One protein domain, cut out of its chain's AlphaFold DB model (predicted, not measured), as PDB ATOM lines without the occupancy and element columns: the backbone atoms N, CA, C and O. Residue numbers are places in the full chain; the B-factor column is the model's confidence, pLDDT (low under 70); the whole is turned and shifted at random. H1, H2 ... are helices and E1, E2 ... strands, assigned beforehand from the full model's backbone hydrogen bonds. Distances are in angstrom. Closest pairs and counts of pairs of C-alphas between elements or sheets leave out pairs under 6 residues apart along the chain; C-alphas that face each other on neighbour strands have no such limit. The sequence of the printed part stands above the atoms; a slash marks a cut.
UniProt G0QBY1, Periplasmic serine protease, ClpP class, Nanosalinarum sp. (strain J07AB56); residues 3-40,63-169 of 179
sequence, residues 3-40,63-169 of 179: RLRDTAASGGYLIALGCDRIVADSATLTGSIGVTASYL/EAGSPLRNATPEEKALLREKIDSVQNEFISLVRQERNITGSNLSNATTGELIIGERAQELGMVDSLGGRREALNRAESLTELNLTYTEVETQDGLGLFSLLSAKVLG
ATOM      1  N   ARG A   3       7.893 -26.239 -29.253       95.94
ATOM      2  CA  ARG A   3       8.214 -26.336 -27.824       95.94
ATOM      3  C   ARG A   3       9.274 -27.406 -27.599       95.94
ATOM      4  O   ARG A   3       9.005 -28.585 -27.825       95.94
ATOM      5  N   LEU A   4      10.429 -26.999 -27.094       97.50
ATOM      6  CA  LEU A   4      11.472 -27.895 -26.621       97.50
ATOM      7  C   LEU A   4      11.107 -28.341 -25.199       97.50
ATOM      8  O   LEU A   4      10.826 -27.504 -24.347       97.50
ATOM      9  N   ARG A   5      11.039 -29.656 -24.973       93.62
ATOM     10  CA  ARG A   5      10.702 -30.251 -23.667       93.62
ATOM     11  C   ARG A   5      11.981 -30.550 -22.883       93.62
ATOM     12  O   ARG A   5      12.799 -29.665 -22.693       93.62
ATOM     13  N   ASP A   6      12.186 -31.800 -22.483       94.56
ATOM     14  CA  ASP A   6      13.330 -32.221 -21.679       94.56
ATOM     15  C   ASP A   6      14.636 -32.084 -22.476       94.56
ATOM     16  O   ASP A   6      15.596 -31.473 -22.009       94.56
ATOM     17  N   THR A   7      14.632 -32.559 -23.727       96.56
ATOM     18  CA  THR A   7      15.790 -32.495 -24.623       96.56
ATOM     19  C   THR A   7      15.368 -32.147 -26.044       96.56
ATOM     20  O   THR A   7      14.439 -32.740 -26.595       96.56
ATOM     21  N   ALA A   8      16.096 -31.225 -26.665       97.38
ATOM     22  CA  ALA A   8      16.061 -30.967 -28.098       97.38
ATOM     23  C   ALA A   8      17.423 -30.414 -28.535       97.38
ATOM     24  O   ALA A   8      17.610 -29.206 -28.661       97.38
ATOM     25  N   ALA A   9      18.386 -31.315 -28.707       97.38
ATOM     26  CA  ALA A   9      19.773 -31.008 -29.037       97.38
ATOM     27  C   ALA A   9      20.165 -31.634 -30.388       97.38
ATOM     28  O   ALA A   9      19.500 -32.560 -30.862       97.38
ATOM     29  N   SER A  10      21.234 -31.130 -31.008       97.62
ATOM     30  CA  SER A  10      21.735 -31.571 -32.315       97.62
ATOM     31  C   SER A  10      20.612 -31.570 -33.362       97.62
ATOM     32  O   SER A  10      19.966 -30.539 -33.555       97.62
ATOM     33  N   GLY A  11      20.309 -32.706 -33.995       96.50
ATOM     34  CA  GLY A  11      19.218 -32.830 -34.969       96.50
ATOM     35  C   GLY A  11      17.851 -32.349 -34.459       96.50
ATOM     36  O   GLY A  11      17.072 -31.797 -35.231       96.50
ATOM     37  N   GLY A  12      17.564 -32.474 -33.157       97.31
ATOM     38  CA  GLY A  12      16.322 -31.956 -32.573       97.31
ATOM     39  C   GLY A  12      16.243 -30.427 -32.610       97.31
ATOM     40  O   GLY A  12      15.188 -29.872 -32.915       97.31
ATOM     41  N   TYR A  13      17.365 -29.747 -32.361       98.38
ATOM     42  CA  TYR A  13      17.441 -28.294 -32.495       98.38
ATOM     43  C   TYR A  13      17.448 -27.870 -33.969       98.38
ATOM     44  O   TYR A  13      16.770 -26.911 -34.317       98.38
ATOM     45  N   LEU A  14      18.123 -28.625 -34.849       98.06
ATOM     46  CA  LEU A  14      18.101 -28.396 -36.300       98.06
ATOM     47  C   LEU A  14      16.669 -28.388 -36.857       98.06
ATOM     48  O   LEU A  14      16.318 -27.490 -37.610       98.06
ATOM     49  N   ILE A  15      15.826 -29.341 -36.447       97.75
ATOM     50  CA  ILE A  15      14.406 -29.369 -36.839       97.75
ATOM     51  C   ILE A  15      13.662 -28.150 -36.278       97.75
ATOM     52  O   ILE A  15      12.860 -27.538 -36.982       97.75
ATOM     53  N   ALA A  16      13.938 -27.773 -35.026       98.00
ATOM     54  CA  ALA A  16      13.295 -26.628 -34.387       98.00
ATOM     55  C   ALA A  16      13.625 -25.277 -35.050       98.00
ATOM     56  O   ALA A  16      12.846 -24.337 -34.898       98.00
ATOM     57  N   LEU A  17      14.722 -25.175 -35.814       98.06
ATOM     58  CA  LEU A  17      15.040 -23.975 -36.597       98.06
ATOM     59  C   LEU A  17      13.992 -23.674 -37.676       98.06
ATOM     60  O   LEU A  17      13.837 -22.519 -38.040       98.06
ATOM     61  N   GLY A  18      13.228 -24.670 -38.138       97.06
ATOM     62  CA  GLY A  18      12.134 -24.458 -39.092       97.06
ATOM     63  C   GLY A  18      10.866 -23.844 -38.485       97.06
ATOM     64  O   GLY A  18       9.852 -23.734 -39.171       97.06
ATOM     65  N   CYS A  19      10.869 -23.502 -37.195       96.69
ATOM     66  CA  CYS A  19       9.703 -22.983 -36.490       96.69
ATOM     67  C   CYS A  19       9.794 -21.461 -36.333       96.69
ATOM     68  O   CYS A  19      10.815 -20.951 -35.884       96.69
ATOM     69  N   ASP A  20       8.684 -20.745 -36.547       95.25
ATOM     70  CA  ASP A  20       8.637 -19.269 -36.433       95.25
ATOM     71  C   ASP A  20       9.088 -18.754 -35.061       95.25
ATOM     72  O   ASP A  20       9.618 -17.655 -34.914       95.25
ATOM     73  N   ARG A  21       8.803 -19.554 -34.029       96.62
ATOM     74  CA  ARG A  21       9.141 -19.307 -32.630       96.62
ATOM     75  C   ARG A  21       9.441 -20.627 -31.934       96.62
ATOM     76  O   ARG A  21       8.784 -21.639 -32.207       96.62
ATOM     77  N   ILE A  22      10.383 -20.577 -31.001       98.25
ATOM     78  CA  ILE A  22      10.856 -21.683 -30.180       98.25
ATOM     79  C   ILE A  22      10.682 -21.306 -28.706       98.25
ATOM     80  O   ILE A  22      11.231 -20.310 -28.236       98.25
ATOM     81  N   VAL A  23       9.928 -22.117 -27.970       98.19
ATOM     82  CA  VAL A  23       9.786 -22.029 -26.510       98.19
ATOM     83  C   VAL A  23      10.524 -23.206 -25.880       98.19
ATOM     84  O   VAL A  23      10.422 -24.316 -26.395       98.19
ATOM     85  N   ALA A  24      11.237 -22.997 -24.777       98.25
ATOM     86  CA  ALA A  24      11.898 -24.070 -24.032       98.25
ATOM     87  C   ALA A  24      11.597 -23.976 -22.535       98.25
ATOM     88  O   ALA A  24      11.392 -22.886 -22.013       98.25
ATOM     89  N   ASP A  25      11.602 -25.093 -21.818       97.38
ATOM     90  CA  ASP A  25      11.641 -25.046 -20.358       97.38
ATOM     91  C   ASP A  25      13.030 -24.543 -19.900       97.38
ATOM     92  O   ASP A  25      14.032 -24.704 -20.599       97.38
ATOM     93  N   SER A  26      13.127 -23.917 -18.719       96.75
ATOM     94  CA  SER A  26      14.407 -23.356 -18.239       96.75
ATOM     95  C   SER A  26      15.510 -24.412 -18.131       96.75
ATOM     96  O   SER A  26      16.665 -24.118 -18.421       96.75
ATOM     97  N   ALA A  27      15.136 -25.645 -17.780       97.00
ATOM     98  CA  ALA A  27      16.027 -26.793 -17.641       97.00
ATOM     99  C   ALA A  27      16.160 -27.652 -18.916       97.00
ATOM    100  O   ALA A  27      16.820 -28.689 -18.868       97.00
ATOM    101  N   THR A  28      15.552 -27.259 -20.044       98.06
ATOM    102  CA  THR A  28      15.686 -27.988 -21.316       98.06
ATOM    103  C   THR A  28      17.155 -28.154 -21.691       98.06
ATOM    104  O   THR A  28      17.909 -27.182 -21.688       98.06
ATOM    105  N   LEU A  29      17.549 -29.356 -22.103       98.25
ATOM    106  CA  LEU A  29      18.849 -29.603 -22.721       98.25
ATOM    107  C   LEU A  29      18.747 -29.398 -24.236       98.25
ATOM    108  O   LEU A  29      18.154 -30.203 -24.957       98.25
ATOM    109  N   THR A  30      19.322 -28.308 -24.733       98.25
ATOM    110  CA  THR A  30      19.384 -27.985 -26.163       98.25
ATOM    111  C   THR A  30      20.828 -27.759 -26.617       98.25
ATOM    112  O   THR A  30      21.764 -28.273 -26.001       98.25
ATOM    113  N   GLY A  31      21.037 -27.059 -27.731       96.81
ATOM    114  CA  GLY A  31      22.351 -26.875 -28.330       96.81
ATOM    115  C   GLY A  31      22.851 -28.167 -28.953       96.81
ATOM    116  O   GLY A  31      22.149 -28.777 -29.759       96.81
ATOM    117  N   SER A  32      24.080 -28.562 -28.623       97.56
ATOM    118  CA  SER A  32      24.825 -29.606 -29.331       97.56
ATOM    119  C   SER A  32      24.840 -29.353 -30.843       97.56
ATOM    120  O   SER A  32      24.603 -30.243 -31.660       97.56
ATOM    121  N   ILE A  33      25.064 -28.088 -31.220       97.88
ATOM    122  CA  ILE A  33      25.188 -27.680 -32.619       97.88
ATOM    123  C   ILE A  33      26.551 -28.156 -33.111       97.88
ATOM    124  O   ILE A  33      27.578 -27.499 -32.942       97.88
ATOM    125  N   GLY A  34      26.539 -29.363 -33.656       94.56
ATOM    126  CA  GLY A  34      27.721 -30.130 -33.985       94.56
ATOM    127  C   GLY A  34      27.356 -31.318 -34.864       94.56
ATOM    128  O   GLY A  34      26.285 -31.910 -34.707       94.56
ATOM    129  N   VAL A  35      28.265 -31.684 -35.762       96.50
ATOM    130  CA  VAL A  35      28.169 -32.884 -36.593       96.50
ATOM    131  C   VAL A  35      29.304 -33.823 -36.225       96.50
ATOM    132  O   VAL A  35      30.474 -33.443 -36.202       96.50
ATOM    133  N   THR A  36      28.954 -35.073 -35.949       94.44
ATOM    134  CA  THR A  36      29.917 -36.136 -35.685       94.44
ATOM    135  C   THR A  36      29.548 -37.372 -36.486       94.44
ATOM    136  O   THR A  36      28.372 -37.650 -36.719       94.44
ATOM    137  N   ALA A  37      30.566 -38.115 -36.900       90.69
ATOM    138  CA  ALA A  37      30.419 -39.448 -37.446       90.69
ATOM    139  C   ALA A  37      31.463 -40.337 -36.777       90.69
ATOM    140  O   ALA A  37      32.631 -39.964 -36.662       90.69
ATOM    141  N   SER A  38      31.035 -41.511 -36.334       90.25
ATOM    142  CA  SER A  38      31.906 -42.501 -35.720       90.25
ATOM    143  C   SER A  38      31.604 -43.877 -36.297       90.25
ATOM    144  O   SER A  38      30.469 -44.199 -36.643       90.25
ATOM    145  N   TYR A  39      32.650 -44.684 -36.420       88.50
ATOM    146  CA  TYR A  39      32.562 -46.088 -36.790       88.50
ATOM    147  C   TYR A  39      33.589 -46.869 -35.975       88.50
ATOM    148  O   TYR A  39      34.613 -46.327 -35.553       88.50
ATOM    149  N   LEU A  40      33.285 -48.139 -35.719       92.31
ATOM    150  CA  LEU A  40      34.226 -49.064 -35.103       92.31
ATOM    151  C   LEU A  40      35.083 -49.680 -36.202       92.31
ATOM    152  O   LEU A  40      34.547 -50.139 -37.203       92.31
ATOM    153  N   GLU A  63      34.124 -47.521 -50.189       90.31
ATOM    154  CA  GLU A  63      34.442 -48.176 -48.931       90.31
ATOM    155  C   GLU A  63      34.837 -47.188 -47.829       90.31
ATOM    156  O   GLU A  63      35.255 -47.628 -46.755       90.31
ATOM    157  N   ALA A  64      34.780 -45.875 -48.072       91.44
ATOM    158  CA  ALA A  64      35.155 -44.884 -47.074       91.44
ATOM    159  C   ALA A  64      34.238 -45.014 -45.845       91.44
ATOM    160  O   ALA A  64      33.019 -44.875 -45.947       91.44
ATOM    161  N   GLY A  65      34.836 -45.286 -44.683       88.88
ATOM    162  CA  GLY A  65      34.104 -45.559 -43.440       88.88
ATOM    163  C   GLY A  65      33.729 -47.030 -43.227       88.88
ATOM    164  O   GLY A  65      32.975 -47.328 -42.303       88.88
ATOM    165  N   SER A  66      34.244 -47.952 -44.049       92.44
ATOM    166  CA  SER A  66      34.106 -49.391 -43.802       92.44
ATOM    167  C   SER A  66      34.733 -49.769 -42.452       92.44
ATOM    168  O   SER A  66      35.875 -49.389 -42.191       92.44
ATOM    169  N   PRO A  67      34.037 -50.545 -41.600       93.06
ATOM    170  CA  PRO A  67      34.585 -51.004 -40.328       93.06
ATOM    171  C   PRO A  67      35.590 -52.154 -40.499       93.06
ATOM    172  O   PRO A  67      36.280 -52.511 -39.552       93.06
ATOM    173  N   LEU A  68      35.652 -52.770 -41.684       94.12
ATOM    174  CA  LEU A  68      36.387 -54.015 -41.936       94.12
ATOM    175  C   LEU A  68      37.822 -53.783 -42.421       94.12
ATOM    176  O   LEU A  68      38.549 -54.740 -42.677       94.12
ATOM    177  N   ARG A  69      38.226 -52.520 -42.569       90.88
ATOM    178  CA  ARG A  69      39.579 -52.111 -42.946       90.88
ATOM    179  C   ARG A  69      39.873 -50.715 -42.419       90.88
ATOM    180  O   ARG A  69      38.974 -49.899 -42.232       90.88
ATOM    181  N   ASN A  70      41.155 -50.402 -42.295       89.50
ATOM    182  CA  ASN A  70      41.574 -49.043 -41.993       89.50
ATOM    183  C   ASN A  70      41.277 -48.105 -43.179       89.50
ATOM    184  O   ASN A  70      41.565 -48.429 -44.335       89.50
ATOM    185  N   ALA A  71      40.724 -46.930 -42.880       90.69
ATOM    186  CA  ALA A  71      40.492 -45.888 -43.872       90.69
ATOM    187  C   ALA A  71      41.816 -45.234 -44.298       90.69
ATOM    188  O   ALA A  71      42.671 -44.936 -43.450       90.69
ATOM    189  N   THR A  72      41.969 -44.967 -45.596       93.19
ATOM    190  CA  THR A  72      43.145 -44.255 -46.116       93.19
ATOM    191  C   THR A  72      43.135 -42.782 -45.674       93.19
ATOM    192  O   THR A  72      42.092 -42.265 -45.251       93.19
ATOM    193  N   PRO A  73      44.276 -42.069 -45.732       95.25
ATOM    194  CA  PRO A  73      44.312 -40.629 -45.475       95.25
ATOM    195  C   PRO A  73      43.322 -39.832 -46.339       95.25
ATOM    196  O   PRO A  73      42.661 -38.927 -45.833       95.25
ATOM    197  N   GLU A  74      43.166 -40.207 -47.607       95.44
ATOM    198  CA  GLU A  74      42.268 -39.565 -48.572       95.44
ATOM    199  C   GLU A  74      40.799 -39.795 -48.199       95.44
ATOM    200  O   GLU A  74      39.991 -38.870 -48.227       95.44
ATOM    201  N   GLU A  75      40.451 -41.004 -47.753       94.50
ATOM    202  CA  GLU A  75      39.106 -41.322 -47.264       94.50
ATOM    203  C   GLU A  75      38.762 -40.566 -45.985       94.50
ATOM    204  O   GLU A  75      37.642 -40.075 -45.829       94.50
ATOM    205  N   LYS A  76      39.727 -40.439 -45.067       93.62
ATOM    206  CA  LYS A  76      39.560 -39.636 -43.848       93.62
ATOM    207  C   LYS A  76      39.368 -38.161 -44.189       93.62
ATOM    208  O   LYS A  76      38.495 -37.529 -43.600       93.62
ATOM    209  N   ALA A  77      40.128 -37.634 -45.149       95.62
ATOM    210  CA  ALA A  77      39.974 -36.264 -45.628       95.62
ATOM    211  C   ALA A  77      38.595 -36.039 -46.269       95.62
ATOM    212  O   ALA A  77      37.915 -35.081 -45.911       95.62
ATOM    213  N   LEU A  78      38.132 -36.965 -47.115       95.19
ATOM    214  CA  LEU A  78      36.805 -36.908 -47.732       95.19
ATOM    215  C   LEU A  78      35.677 -36.931 -46.688       95.19
ATOM    216  O   LEU A  78      34.729 -36.152 -46.764       95.19
ATOM    217  N   LEU A  79      35.746 -37.837 -45.709       94.88
ATOM    218  CA  LEU A  79      34.753 -37.896 -44.634       94.88
ATOM    219  C   LEU A  79      34.788 -36.625 -43.780       94.88
ATOM    220  O   LEU A  79      33.732 -36.129 -43.383       94.88
ATOM    221  N   ARG A  80      35.980 -36.072 -43.533       96.31
ATOM    222  CA  ARG A  80      36.130 -34.819 -42.795       96.31
ATOM    223  C   ARG A  80      35.508 -33.642 -43.540       96.31
ATOM    224  O   ARG A  80      34.754 -32.895 -42.928       96.31
ATOM    225  N   GLU A  81      35.754 -33.528 -44.841       97.19
ATOM    226  CA  GLU A  81      35.155 -32.502 -45.698       97.19
ATOM    227  C   GLU A  81      33.623 -32.561 -45.659       97.19
ATOM    228  O   GLU A  81      32.958 -31.537 -45.501       97.19
ATOM    229  N   LYS A  82      33.045 -33.768 -45.720       96.25
ATOM    230  CA  LYS A  82      31.592 -33.957 -45.600       96.25
ATOM    231  C   LYS A  82      31.057 -33.492 -44.245       96.25
ATOM    232  O   LYS A  82      30.037 -32.810 -44.204       96.25
ATOM    233  N   ILE A  83      31.737 -33.834 -43.149       97.06
ATOM    234  CA  ILE A  83      31.364 -33.372 -41.801       97.06
ATOM    235  C   ILE A  83      31.418 -31.844 -41.728       97.06
ATOM    236  O   ILE A  83      30.483 -31.227 -41.223       97.06
ATOM    237  N   ASP A  84      32.473 -31.233 -42.266       97.75
ATOM    238  CA  ASP A  84      32.650 -29.780 -42.261       97.75
ATOM    239  C   ASP A  84      31.588 -29.063 -43.096       97.75
ATOM    240  O   ASP A  84      31.074 -28.026 -42.680       97.75
ATOM    241  N   SER A  85      31.196 -29.635 -44.236       98.19
ATOM    242  CA  SER A  85      30.113 -29.104 -45.062       98.19
ATOM    243  C   SER A  85      28.790 -29.042 -44.289       98.19
ATOM    244  O   SER A  85      28.184 -27.971 -44.216       98.19
ATOM    245  N   VAL A  86      28.392 -30.138 -43.634       97.81
ATOM    246  CA  VAL A  86      27.148 -30.183 -42.845       97.81
ATOM    247  C   VAL A  86      27.245 -29.289 -41.604       97.81
ATOM    248  O   VAL A  86      26.283 -28.605 -41.260       97.81
ATOM    249  N   GLN A  87      28.408 -29.232 -40.943       97.81
ATOM    250  CA  GLN A  87      28.632 -28.339 -39.801       97.81
ATOM    251  C   GLN A  87      28.428 -26.873 -40.195       97.81
ATOM    252  O   GLN A  87      27.738 -26.128 -39.498       97.81
ATOM    253  N   ASN A  88      29.016 -26.460 -41.318       98.06
ATOM    254  CA  ASN A  88      28.906 -25.094 -41.817       98.06
ATOM    255  C   ASN A  88      27.465 -24.747 -42.199       98.06
ATOM    256  O   ASN A  88      27.003 -23.644 -41.901       98.06
ATOM    257  N   GLU A  89      26.738 -25.682 -42.810       98.25
ATOM    258  CA  GLU A  89      25.317 -25.512 -43.107       98.25
ATOM    259  C   GLU A  89      24.490 -25.347 -41.827       98.25
ATOM    260  O   GLU A  89      23.715 -24.396 -41.721       98.25
ATOM    261  N   PHE A  90      24.718 -26.185 -40.812       98.19
ATOM    262  CA  PHE A  90      24.005 -26.093 -39.539       98.19
ATOM    263  C   PHE A  90      24.263 -24.745 -38.843       98.19
ATOM    264  O   PHE A  90      23.320 -24.050 -38.469       98.19
ATOM    265  N   ILE A  91      25.522 -24.304 -38.743       98.38
ATOM    266  CA  ILE A  91      25.860 -22.977 -38.197       98.38
ATOM    267  C   ILE A  91      25.183 -21.863 -39.008       98.38
ATOM    268  O   ILE A  91      24.676 -20.892 -38.439       98.38
ATOM    269  N   SER A  92      25.154 -21.996 -40.337       98.25
ATOM    270  CA  SER A  92      24.512 -21.020 -41.216       98.25
ATOM    271  C   SER A  92      23.008 -20.927 -40.958       98.25
ATOM    272  O   SER A  92      22.499 -19.810 -40.869       98.25
ATOM    273  N   LEU A  93      22.320 -22.056 -40.772       98.25
ATOM    274  CA  LEU A  93      20.898 -22.092 -40.423       98.25
ATOM    275  C   LEU A  93      20.639 -21.456 -39.058       98.25
ATOM    276  O   LEU A  93      19.746 -20.626 -38.936       98.25
ATOM    277  N   VAL A  94      21.456 -21.757 -38.043       98.31
ATOM    278  CA  VAL A  94      21.328 -21.125 -36.716       98.31
ATOM    279  C   VAL A  94      21.454 -19.608 -36.825       98.31
ATOM    280  O   VAL A  94      20.633 -18.873 -36.280       98.31
ATOM    281  N   ARG A  95      22.459 -19.124 -37.561       98.25
ATOM    282  CA  ARG A  95      22.655 -17.692 -37.799       98.25
ATOM    283  C   ARG A  95      21.456 -17.060 -38.508       98.25
ATOM    284  O   ARG A  95      21.052 -15.971 -38.116       98.25
ATOM    285  N   GLN A  96      20.922 -17.709 -39.542       97.81
ATOM    286  CA  GLN A  96      19.829 -17.177 -40.363       97.81
ATOM    287  C   GLN A  96      18.495 -17.186 -39.613       97.81
ATOM    288  O   GLN A  96      17.903 -16.128 -39.416       97.81
ATOM    289  N   GLU A  97      18.069 -18.347 -39.120       98.00
ATOM    290  CA  GLU A  97      16.741 -18.531 -38.521       98.00
ATOM    291  C   GLU A  97      16.611 -17.869 -37.147       98.00
ATOM    292  O   GLU A  97      15.514 -17.539 -36.697       98.00
ATOM    293  N   ARG A  98      17.734 -17.669 -36.444       97.69
ATOM    294  CA  ARG A  98      17.744 -17.068 -35.100       97.69
ATOM    295  C   ARG A  98      18.312 -15.652 -35.068       97.69
ATOM    296  O   ARG A  98      18.280 -15.011 -34.022       97.69
ATOM    297  N   ASN A  99      18.837 -15.162 -36.194       97.06
ATOM    298  CA  ASN A  99      19.508 -13.864 -36.309       97.06
ATOM    299  C   ASN A  99      20.636 -13.654 -35.268       97.06
ATOM    300  O   ASN A  99      20.863 -12.546 -34.776       97.06
ATOM    301  N   ILE A 100      21.342 -14.731 -34.900       96.56
ATOM    302  CA  ILE A 100      22.428 -14.707 -33.908       96.56
ATOM    303  C   ILE A 100      23.757 -14.436 -34.622       96.56
ATOM    304  O   ILE A 100      24.091 -15.097 -35.604       96.56
ATOM    305  N   THR A 101      24.560 -13.500 -34.112       96.31
ATOM    306  CA  THR A 101      25.881 -13.157 -34.669       96.31
ATOM    307  C   THR A 101      26.936 -12.974 -33.572       96.31
ATOM    308  O   THR A 101      26.633 -13.025 -32.379       96.31
ATOM    309  N   GLY A 102      28.198 -12.789 -33.974       96.88
ATOM    310  CA  GLY A 102      29.299 -12.464 -33.063       96.88
ATOM    311  C   GLY A 102      29.542 -13.529 -31.993       96.88
ATOM    312  O   GLY A 102      29.496 -14.728 -32.272       96.88
ATOM    313  N   SER A 103      29.791 -13.077 -30.762       97.56
ATOM    314  CA  SER A 103      30.080 -13.950 -29.620       97.56
ATOM    315  C   SER A 103      28.913 -14.868 -29.255       97.56
ATOM    316  O   SER A 103      29.136 -15.991 -28.809       97.56
ATOM    317  N   ASN A 104      27.668 -14.435 -29.464       97.94
ATOM    318  CA  ASN A 104      26.513 -15.288 -29.193       97.94
ATOM    319  C   ASN A 104      26.460 -16.465 -30.162       97.94
ATOM    320  O   ASN A 104      26.175 -17.579 -29.734       97.94
ATOM    321  N   LEU A 105      26.802 -16.248 -31.438       98.19
ATOM    322  CA  LEU A 105      26.841 -17.335 -32.415       98.19
ATOM    323  C   LEU A 105      27.960 -18.314 -32.064       98.19
ATOM    324  O   LEU A 105      27.698 -19.506 -31.969       98.19
ATOM    325  N   SER A 106      29.172 -17.818 -31.785       97.25
ATOM    326  CA  SER A 106      30.292 -18.691 -31.407       97.25
ATOM    327  C   SER A 106      30.012 -19.492 -30.134       97.25
ATOM    328  O   SER A 106      30.399 -20.652 -30.053       97.25
ATOM    329  N   ASN A 107      29.314 -18.897 -29.162       97.81
ATOM    330  CA  ASN A 107      28.929 -19.567 -27.920       97.81
ATOM    331  C   ASN A 107      27.761 -20.548 -28.106       97.81
ATOM    332  O   ASN A 107      27.669 -21.523 -27.371       97.81
ATOM    333  N   ALA A 108      26.866 -20.306 -29.067       97.50
ATOM    334  CA  ALA A 108      25.782 -21.228 -29.394       97.50
ATOM    335  C   ALA A 108      26.291 -22.460 -30.164       97.50
ATOM    336  O   ALA A 108      25.721 -23.542 -30.051       97.50
ATOM    337  N   THR A 109      27.367 -22.314 -30.944       97.19
ATOM    338  CA  THR A 109      27.854 -23.344 -31.873       97.19
ATOM    339  C   THR A 109      29.129 -24.048 -31.402       97.19
ATOM    340  O   THR A 109      29.942 -24.457 -32.228       97.19
ATOM    341  N   THR A 110      29.331 -24.184 -30.087       94.69
ATOM    342  CA  THR A 110      30.507 -24.871 -29.511       94.69
ATOM    343  C   THR A 110      30.441 -26.396 -29.640       94.69
ATOM    344  O   THR A 110      31.457 -27.071 -29.492       94.69
ATOM    345  N   GLY A 111      29.252 -26.947 -29.909       94.75
ATOM    346  CA  GLY A 111      28.975 -28.387 -29.876       94.75
ATOM    347  C   GLY A 111      28.555 -28.912 -28.497       94.75
ATOM    348  O   GLY A 111      28.164 -30.074 -28.382       94.75
ATOM    349  N   GLU A 112      28.570 -28.068 -27.463       96.94
ATOM    350  CA  GLU A 112      28.161 -28.426 -26.102       96.94
ATOM    351  C   GLU A 112      26.637 -28.413 -25.930       96.94
ATOM    352  O   GLU A 112      25.903 -27.764 -26.681       96.94
ATOM    353  N   LEU A 113      26.151 -29.124 -24.910       98.06
ATOM    354  CA  LEU A 113      24.771 -28.973 -24.456       98.06
ATOM    355  C   LEU A 113      24.596 -27.614 -23.778       98.06
ATOM    356  O   LEU A 113      25.427 -27.193 -22.976       98.06
ATOM    357  N   ILE A 114      23.481 -26.958 -24.075       98.31
ATOM    358  CA  ILE A 114      23.133 -25.645 -23.539       98.31
ATOM    359  C   ILE A 114      21.792 -25.771 -22.821       98.31
ATOM    360  O   ILE A 114      20.825 -26.287 -23.381       98.31
ATOM    361  N   ILE A 115      21.741 -25.310 -21.572       98.25
ATOM    362  CA  ILE A 115      20.515 -25.274 -20.765       98.25
ATOM    363  C   ILE A 115      19.578 -24.184 -21.307       98.25
ATOM    364  O   ILE A 115      20.049 -23.127 -21.726       98.25
ATOM    365  N   GLY A 116      18.264 -24.421 -21.285       97.94
ATOM    366  CA  GLY A 116      17.235 -23.546 -21.856       97.94
ATOM    367  C   GLY A 116      17.361 -22.073 -21.458       97.94
ATOM    368  O   GLY A 116      17.276 -21.203 -22.322       97.94
ATOM    369  N   GLU A 117      17.649 -21.787 -20.187       98.06
ATOM    370  CA  GLU A 117      17.910 -20.419 -19.708       98.06
ATOM    371  C   GLU A 117      19.063 -19.748 -20.470       98.06
ATOM    372  O   GLU A 117      18.893 -18.685 -21.069       98.06
ATOM    373  N   ARG A 118      20.209 -20.428 -20.574       98.31
ATOM    374  CA  ARG A 118      21.357 -19.943 -21.349       98.31
ATOM    375  C   ARG A 118      21.054 -19.870 -22.847       98.31
ATOM    376  O   ARG A 118      21.528 -18.967 -23.533       98.31
ATOM    377  N   ALA A 119      20.257 -20.799 -23.364       98.38
ATOM    378  CA  ALA A 119      19.825 -20.792 -24.755       98.38
ATOM    379  C   ALA A 119      19.004 -19.526 -25.068       98.38
ATOM    380  O   ALA A 119      19.168 -18.944 -26.139       98.38
ATOM    381  N   GLN A 120      18.174 -19.056 -24.131       98.44
ATOM    382  CA  GLN A 120      17.440 -17.801 -24.289       98.44
ATOM    383  C   GLN A 120      18.394 -16.601 -24.327       98.44
ATOM    384  O   GLN A 120      18.280 -15.764 -25.220       98.44
ATOM    385  N   GLU A 121      19.368 -16.536 -23.415       98.25
ATOM    386  CA  GLU A 121      20.374 -15.461 -23.383       98.25
ATOM    387  C   GLU A 121      21.189 -15.369 -24.684       98.25
ATOM    388  O   GLU A 121      21.555 -14.280 -25.125       98.25
ATOM    389  N   LEU A 122      21.468 -16.516 -25.307       98.19
ATOM    390  CA  LEU A 122      22.188 -16.609 -26.577       98.19
ATOM    391  C   LEU A 122      21.305 -16.324 -27.805       98.19
ATOM    392  O   LEU A 122      21.836 -16.205 -28.909       98.19
ATOM    393  N   GLY A 123      19.984 -16.201 -27.636       98.00
ATOM    394  CA  GLY A 123      19.014 -15.996 -28.720       98.00
ATOM    395  C   GLY A 123      18.577 -17.280 -29.435       98.00
ATOM    396  O   GLY A 123      17.886 -17.232 -30.453       98.00
ATOM    397  N   MET A 124      18.956 -18.447 -28.914       98.25
ATOM    398  CA  MET A 124      18.619 -19.747 -29.500       98.25
ATOM    399  C   MET A 124      17.124 -20.058 -29.379       98.25
ATOM    400  O   MET A 124      16.527 -20.611 -30.298       98.25
ATOM    401  N   VAL A 125      16.487 -19.635 -28.287       98.31
ATOM    402  CA  VAL A 125      15.038 -19.773 -28.073       98.31
ATOM    403  C   VAL A 125      14.401 -18.405 -27.845       98.31
ATOM    404  O   VAL A 125      15.046 -17.491 -27.340       98.31
ATOM    405  N   ASP A 126      13.133 -18.246 -28.222       97.81
ATOM    406  CA  ASP A 126      12.417 -16.970 -28.100       97.81
ATOM    407  C   ASP A 126      11.874 -16.724 -26.684       97.81
ATOM    408  O   ASP A 126      11.563 -15.582 -26.333       97.81
ATOM    409  N   SER A 127      11.665 -17.778 -25.889       97.25
ATOM    410  CA  SER A 127      11.209 -17.665 -24.497       97.25
ATOM    411  C   SER A 127      11.354 -18.932 -23.690       97.25
ATOM    412  O   SER A 127      11.321 -20.039 -24.228       97.25
ATOM    413  N   LEU A 128      11.351 -18.732 -22.375       98.06
ATOM    414  CA  LEU A 128      11.164 -19.801 -21.415       98.06
ATOM    415  C   LEU A 128       9.684 -20.038 -21.121       98.06
ATOM    416  O   LEU A 128       8.922 -19.092 -20.924       98.06
ATOM    417  N   GLY A 129       9.283 -21.302 -21.060       96.31
ATOM    418  CA  GLY A 129       7.948 -21.697 -20.650       96.31
ATOM    419  C   GLY A 129       7.552 -23.099 -21.099       96.31
ATOM    420  O   GLY A 129       8.146 -23.709 -21.981       96.31
ATOM    421  N   GLY A 130       6.473 -23.587 -20.494       93.62
ATOM    422  CA  GLY A 130       5.897 -24.879 -20.841       93.62
ATOM    423  C   GLY A 130       4.859 -24.788 -21.962       93.62
ATOM    424  O   GLY A 130       4.785 -23.841 -22.744       93.62
ATOM    425  N   ARG A 131       3.971 -25.787 -22.005       92.50
ATOM    426  CA  ARG A 131       2.902 -25.903 -23.014       92.50
ATOM    427  C   ARG A 131       2.035 -24.649 -23.131       92.50
ATOM    428  O   ARG A 131       1.724 -24.235 -24.239       92.50
ATOM    429  N   ARG A 132       1.653 -24.062 -21.994       93.00
ATOM    430  CA  ARG A 132       0.791 -22.876 -21.956       93.00
ATOM    431  C   ARG A 132       1.431 -21.680 -22.661       93.00
ATOM    432  O   ARG A 132       0.748 -21.006 -23.412       93.00
ATOM    433  N   GLU A 133       2.730 -21.458 -22.469       95.06
ATOM    434  CA  GLU A 133       3.446 -20.370 -23.148       95.06
ATOM    435  C   GLU A 133       3.522 -20.615 -24.659       95.06
ATOM    436  O   GLU A 133       3.244 -19.718 -25.452       95.06
ATOM    437  N   ALA A 134       3.824 -21.850 -25.067       94.50
ATOM    438  CA  ALA A 134       3.848 -22.216 -26.480       94.50
ATOM    439  C   ALA A 134       2.479 -22.022 -27.163       94.50
ATOM    440  O   ALA A 134       2.433 -21.506 -28.277       94.50
ATOM    441  N   LEU A 135       1.380 -22.388 -26.489       94.44
ATOM    442  CA  LEU A 135       0.015 -22.153 -26.972       94.44
ATOM    443  C   LEU A 135      -0.283 -20.659 -27.075       94.44
ATOM    444  O   LEU A 135      -0.582 -20.198 -28.169       94.44
ATOM    445  N   ASN A 136      -0.092 -19.896 -25.997       93.81
ATOM    446  CA  ASN A 136      -0.342 -18.452 -25.984       93.81
ATOM    447  C   ASN A 136       0.387 -17.733 -27.130       93.81
ATOM    448  O   ASN A 136      -0.171 -16.858 -27.795       93.81
ATOM    449  N   ARG A 137       1.640 -18.117 -27.395       93.06
ATOM    450  CA  ARG A 137       2.415 -17.548 -28.499       93.06
ATOM    451  C   ARG A 137       1.921 -18.012 -29.864       93.06
ATOM    452  O   ARG A 137       1.912 -17.210 -30.788       93.06
ATOM    453  N   ALA A 138       1.515 -19.270 -30.014       94.50
ATOM    454  CA  ALA A 138       0.937 -19.758 -31.264       94.50
ATOM    455  C   ALA A 138      -0.391 -19.055 -31.588       94.50
ATOM    456  O   ALA A 138      -0.602 -18.647 -32.728       94.50
ATOM    457  N   GLU A 139      -1.246 -18.848 -30.587       95.19
ATOM    458  CA  GLU A 139      -2.488 -18.079 -30.717       95.19
ATOM    459  C   GLU A 139      -2.187 -16.629 -31.104       95.19
ATOM    460  O   GLU A 139      -2.764 -16.110 -32.052       95.19
ATOM    461  N   SER A 140      -1.196 -16.002 -30.460       93.38
ATOM    462  CA  SER A 140      -0.753 -14.640 -30.800       93.38
ATOM    463  C   SER A 140      -0.214 -14.513 -32.232       93.38
ATOM    464  O   SER A 140      -0.356 -13.461 -32.841       93.38
ATOM    465  N   LEU A 141       0.421 -15.559 -32.772       92.25
ATOM    466  CA  LEU A 141       0.948 -15.563 -34.144       92.25
ATOM    467  C   LEU A 141      -0.132 -15.790 -35.207       92.25
ATOM    468  O   LEU A 141       0.045 -15.372 -36.346       92.25
ATOM    469  N   THR A 142      -1.196 -16.512 -34.858       94.00
ATOM    470  CA  THR A 142      -2.224 -16.955 -35.813       94.00
ATOM    471  C   THR A 142      -3.529 -16.180 -35.692       94.00
ATOM    472  O   THR A 142      -4.353 -16.265 -36.595       94.00
ATOM    473  N   GLU A 143      -3.722 -15.451 -34.591       93.81
ATOM    474  CA  GLU A 143      -4.991 -14.824 -34.202       93.81
ATOM    475  C   GLU A 143      -6.144 -15.840 -34.063       93.81
ATOM    476  O   GLU A 143      -7.322 -15.499 -34.174       93.81
ATOM    477  N   LEU A 144      -5.810 -17.109 -33.800       94.00
ATOM    478  CA  LEU A 144      -6.761 -18.202 -33.615       94.00
ATOM    479  C   LEU A 144      -6.763 -18.678 -32.163       94.00
ATOM    480  O   LEU A 144      -5.738 -18.652 -31.492       94.00
ATOM    481  N   ASN A 145      -7.913 -19.174 -31.708       92.94
ATOM    482  CA  ASN A 145      -8.010 -19.935 -30.463       92.94
ATOM    483  C   ASN A 145      -7.642 -21.394 -30.759       92.94
ATOM    484  O   ASN A 145      -8.303 -22.050 -31.573       92.94
ATOM    485  N   LEU A 146      -6.564 -21.880 -30.148       91.69
ATOM    486  CA  LEU A 146      -5.973 -23.170 -30.474       91.69
ATOM    487  C   LEU A 146      -6.301 -24.202 -29.398       91.69
ATOM    488  O   LEU A 146      -5.899 -24.100 -28.241       91.69
ATOM    489  N   THR A 147      -6.955 -25.282 -29.809       89.44
ATOM    490  CA  THR A 147      -7.121 -26.475 -28.974       89.44
ATOM    491  C   THR A 147      -6.075 -27.518 -29.335       89.44
ATOM    492  O   THR A 147      -5.768 -27.710 -30.511       89.44
ATOM    493  N   TYR A 148      -5.576 -28.250 -28.344       84.81
ATOM    494  CA  TYR A 148      -4.688 -29.387 -28.569       84.81
ATOM    495  C   TYR A 148      -5.342 -30.675 -28.077       84.81
ATOM    496  O   TYR A 148      -6.104 -30.676 -27.114       84.81
ATOM    497  N   THR A 149      -5.016 -31.779 -28.738       88.75
ATOM    498  CA  THR A 149      -5.317 -33.129 -28.262       88.75
ATOM    499  C   THR A 149      -3.993 -33.853 -28.100       88.75
ATOM    500  O   THR A 149      -3.144 -33.794 -28.990       88.75
ATOM    501  N   GLU A 150      -3.787 -34.494 -26.954       82.25
ATOM    502  CA  GLU A 150      -2.643 -35.381 -26.793       82.25
ATOM    503  C   GLU A 150      -2.896 -36.643 -27.613       82.25
ATOM    504  O   GLU A 150      -3.884 -37.345 -27.410       82.25
ATOM    505  N   VAL A 151      -2.018 -36.889 -28.579       83.81
ATOM    506  CA  VAL A 151      -2.021 -38.125 -29.354       83.81
ATOM    507  C   VAL A 151      -0.948 -39.014 -28.753       83.81
ATOM    508  O   VAL A 151       0.233 -38.670 -28.789       83.81
ATOM    509  N   GLU A 152      -1.354 -40.152 -28.196       79.56
ATOM    510  CA  GLU A 152      -0.408 -41.202 -27.844       79.56
ATOM    511  C   GLU A 152       0.136 -41.811 -29.135       79.56
ATOM    512  O   GLU A 152      -0.586 -42.424 -29.925       79.56
ATOM    513  N   THR A 153       1.428 -41.616 -29.375       70.38
ATOM    514  CA  THR A 153       2.132 -42.359 -30.411       70.38
ATOM    515  C   THR A 153       2.365 -43.765 -29.890       70.38
ATOM    516  O   THR A 153       2.966 -43.934 -28.830       70.38
ATOM    517  N   GLN A 154       1.921 -44.783 -30.625       66.81
ATOM    518  CA  GLN A 154       2.386 -46.135 -30.342       66.81
ATOM    519  C   GLN A 154       3.878 -46.181 -30.653       66.81
ATOM    520  O   GLN A 154       4.277 -45.954 -31.798       66.81
ATOM    521  N   ASP A 155       4.695 -46.451 -29.637       60.44
ATOM    522  CA  ASP A 155       6.114 -46.698 -29.837       60.44
ATOM    523  C   ASP A 155       6.258 -47.903 -30.767       60.44
ATOM    524  O   ASP A 155       6.002 -49.051 -30.398       60.44
ATOM    525  N   GLY A 156       6.642 -47.636 -32.012       58.38
ATOM    526  CA  GLY A 156       7.016 -48.695 -32.931       58.38
ATOM    527  C   GLY A 156       8.196 -49.474 -32.348       58.38
ATOM    528  O   GLY A 156       9.092 -48.892 -31.730       58.38
ATOM    529  N   LEU A 157       8.228 -50.787 -32.591       55.91
ATOM    530  CA  LEU A 157       9.346 -51.684 -32.264       55.91
ATOM    531  C   LEU A 157      10.578 -51.399 -33.153       55.91
ATOM    532  O   LEU A 157      11.121 -52.285 -33.807       55.91
ATOM    533  N   GLY A 158      11.002 -50.140 -33.227       62.44
ATOM    534  CA  GLY A 158      12.224 -49.721 -33.893       62.44
ATOM    535  C   GLY A 158      13.437 -49.957 -32.999       62.44
ATOM    536  O   GLY A 158      13.364 -49.828 -31.777       62.44
ATOM    537  N   LEU A 159      14.586 -50.244 -33.615       58.09
ATOM    538  CA  LEU A 159      15.855 -50.474 -32.914       58.09
ATOM    539  C   LEU A 159      16.206 -49.326 -31.946       58.09
ATOM    540  O   LEU A 159      16.671 -49.575 -30.838       58.09
ATOM    541  N   PHE A 160      15.909 -48.082 -32.335       58.59
ATOM    542  CA  PHE A 160      16.107 -46.894 -31.501       58.59
ATOM    543  C   PHE A 160      15.193 -46.848 -30.268       58.59
ATOM    544  O   PHE A 160      15.658 -46.443 -29.208       58.59
ATOM    545  N   SER A 161      13.939 -47.301 -30.384       59.31
ATOM    546  CA  SER A 161      13.000 -47.405 -29.254       59.31
ATOM    547  C   SER A 161      13.454 -48.478 -28.256       59.31
ATOM    548  O   SER A 161      13.453 -48.269 -27.047       59.31
ATOM    549  N   LEU A 162      13.967 -49.608 -28.753       60.19
ATOM    550  CA  LEU A 162      14.517 -50.672 -27.905       60.19
ATOM    551  C   LEU A 162      15.807 -50.251 -27.181       60.19
ATOM    552  O   LEU A 162      16.020 -50.631 -26.028       60.19
ATOM    553  N   LEU A 163      16.665 -49.475 -27.850       57.66
ATOM    554  CA  LEU A 163      17.885 -48.913 -27.264       57.66
ATOM    555  C   LEU A 163      17.565 -47.838 -26.217       57.66
ATOM    556  O   LEU A 163      18.141 -47.870 -25.131       57.66
ATOM    557  N   SER A 164      16.628 -46.927 -26.497       58.59
ATOM    558  CA  SER A 164      16.242 -45.873 -25.553       58.59
ATOM    559  C   SER A 164      15.496 -46.429 -24.338       58.59
ATOM    560  O   SER A 164      15.826 -46.060 -23.213       58.59
ATOM    561  N   ALA A 165      14.572 -47.375 -24.526       56.44
ATOM    562  CA  ALA A 165      13.817 -47.991 -23.435       56.44
ATOM    563  C   ALA A 165      14.726 -48.722 -22.431       56.44
ATOM    564  O   ALA A 165      14.544 -48.596 -21.220       56.44
ATOM    565  N   LYS A 166      15.755 -49.434 -22.916       48.66
ATOM    566  CA  LYS A 166      16.725 -50.129 -22.049       48.66
ATOM    567  C   LYS A 166      17.667 -49.192 -21.299       48.66
ATOM    568  O   LYS A 166      18.080 -49.532 -20.194       48.66
ATOM    569  N   VAL A 167      18.028 -48.054 -21.889       48.12
ATOM    570  CA  VAL A 167      18.963 -47.093 -21.278       48.12
ATOM    571  C   VAL A 167      18.252 -46.153 -20.299       48.12
ATOM    572  O   VAL A 167      18.846 -45.759 -19.301       48.12
ATOM    573  N   LEU A 168      16.980 -45.825 -20.543       50.19
ATOM    574  CA  LEU A 168      16.220 -44.853 -19.744       50.19
ATOM    575  C   LEU A 168      15.255 -45.488 -18.732       50.19
ATOM    576  O   LEU A 168      14.538 -44.766 -18.046       50.19
ATOM    577  N   GLY A 169      15.226 -46.821 -18.616       42.59
ATOM    578  CA  GLY A 169      14.389 -47.515 -17.631       42.59
ATOM    579  C   GLY A 169      12.885 -47.291 -17.819       42.59
ATOM    580  O   GLY A 169      12.121 -47.449 -16.868       42.59
TER     581      GLY A 169
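What this domain is: This is residues 3 to 40 and 63 to 169 of the 179 residues of the protein "Periplasmic serine protease, ClpP class" of Nanosalinarum sp. (strain J07AB56) (UniProt G0QBY1). A loose core of short pieces, namely H1, the small strand pair E2 and E3, and the short helices H3 and H4, has the long helix H2 running from it toward one end of the longest axis and H5 near the other end. After H5 a long link leads to a free tail, residues 149 to 169, which sticks out from the body and holds H6. The printed part has 145 residues with six named helices and three named strands, in the order H1 E1 E2 H2 H3 E3 H4 H5 H6; its only sheet has the order E2 - E3, antiparallel, and the class is mostly helix. The whole is loose, with a radius of gyration of the C-alphas of 18.5 A and spans of 58 by 43 by 24 A.

How they stand to each other: Residues 3 to 4 pair in parallel with residues 23 to 24 of E1, residues 22 to 24, and those pair in parallel with residues 127 to 128; E1 pairs with no named strand. H1, residues 11 to 16, and H2, residues 73 to 98, are close but not clearly touching, at a shallow tilt of 23 degrees, the same way; their closest C-alphas are those of Leu 14 and Phe 90, 7.1 A apart. E2, residues 29 to 31, and E3, residues 113 to 115, are antiparallel neighbours at 122 degrees, with N 30 and O 114 within hydrogen-bond range at 2.9 A. H2 and H3, residues 102 to 108, are close but not clearly touching, opposite ways at a steep tilt of 69 degrees, only just short of about perpendicular; the closest C-alphas, of Arg 95 and Leu 105, are 6.8 A apart. H3 and H4, residues 116 to 121, are close but not clearly touching, at a shallow tilt of 2 degrees, opposite ways; the closest C-alphas, of Ala 108 and Ala 119, are 7.6 A apart. The closest C-alphas of E1 and H5, residues 131 to 142, are those of Val 23 and Ala 134, 5.9 A apart. H6, residues 159 to 168, and H5 are apart. In H1, H2, H3, H4, H5 and H6 every O i to N i+4 pair is within hydrogen-bond range.

Where its parts are: H1 begins at C-alpha 11, (19.218, -32.830, -34.969). H2 measures 37.0 A from C-alpha 73, (44.312, -40.629, -45.475), to C-alpha 98. H5 measures 16.4 A and H6 14.3 A, ending at C-alpha 168, (16.220, -44.853, -19.744).

The domain as a whole: The C-alphas farthest apart, of Arg 69 and Asn 145, are 58.8 A apart. Residues 41 to 62 are not printed, and C-alphas 40 and 63 are 13.9 A apart across the cut. The link from H5 to H6 is long. Residues 154 to 169 have pLDDT under 70.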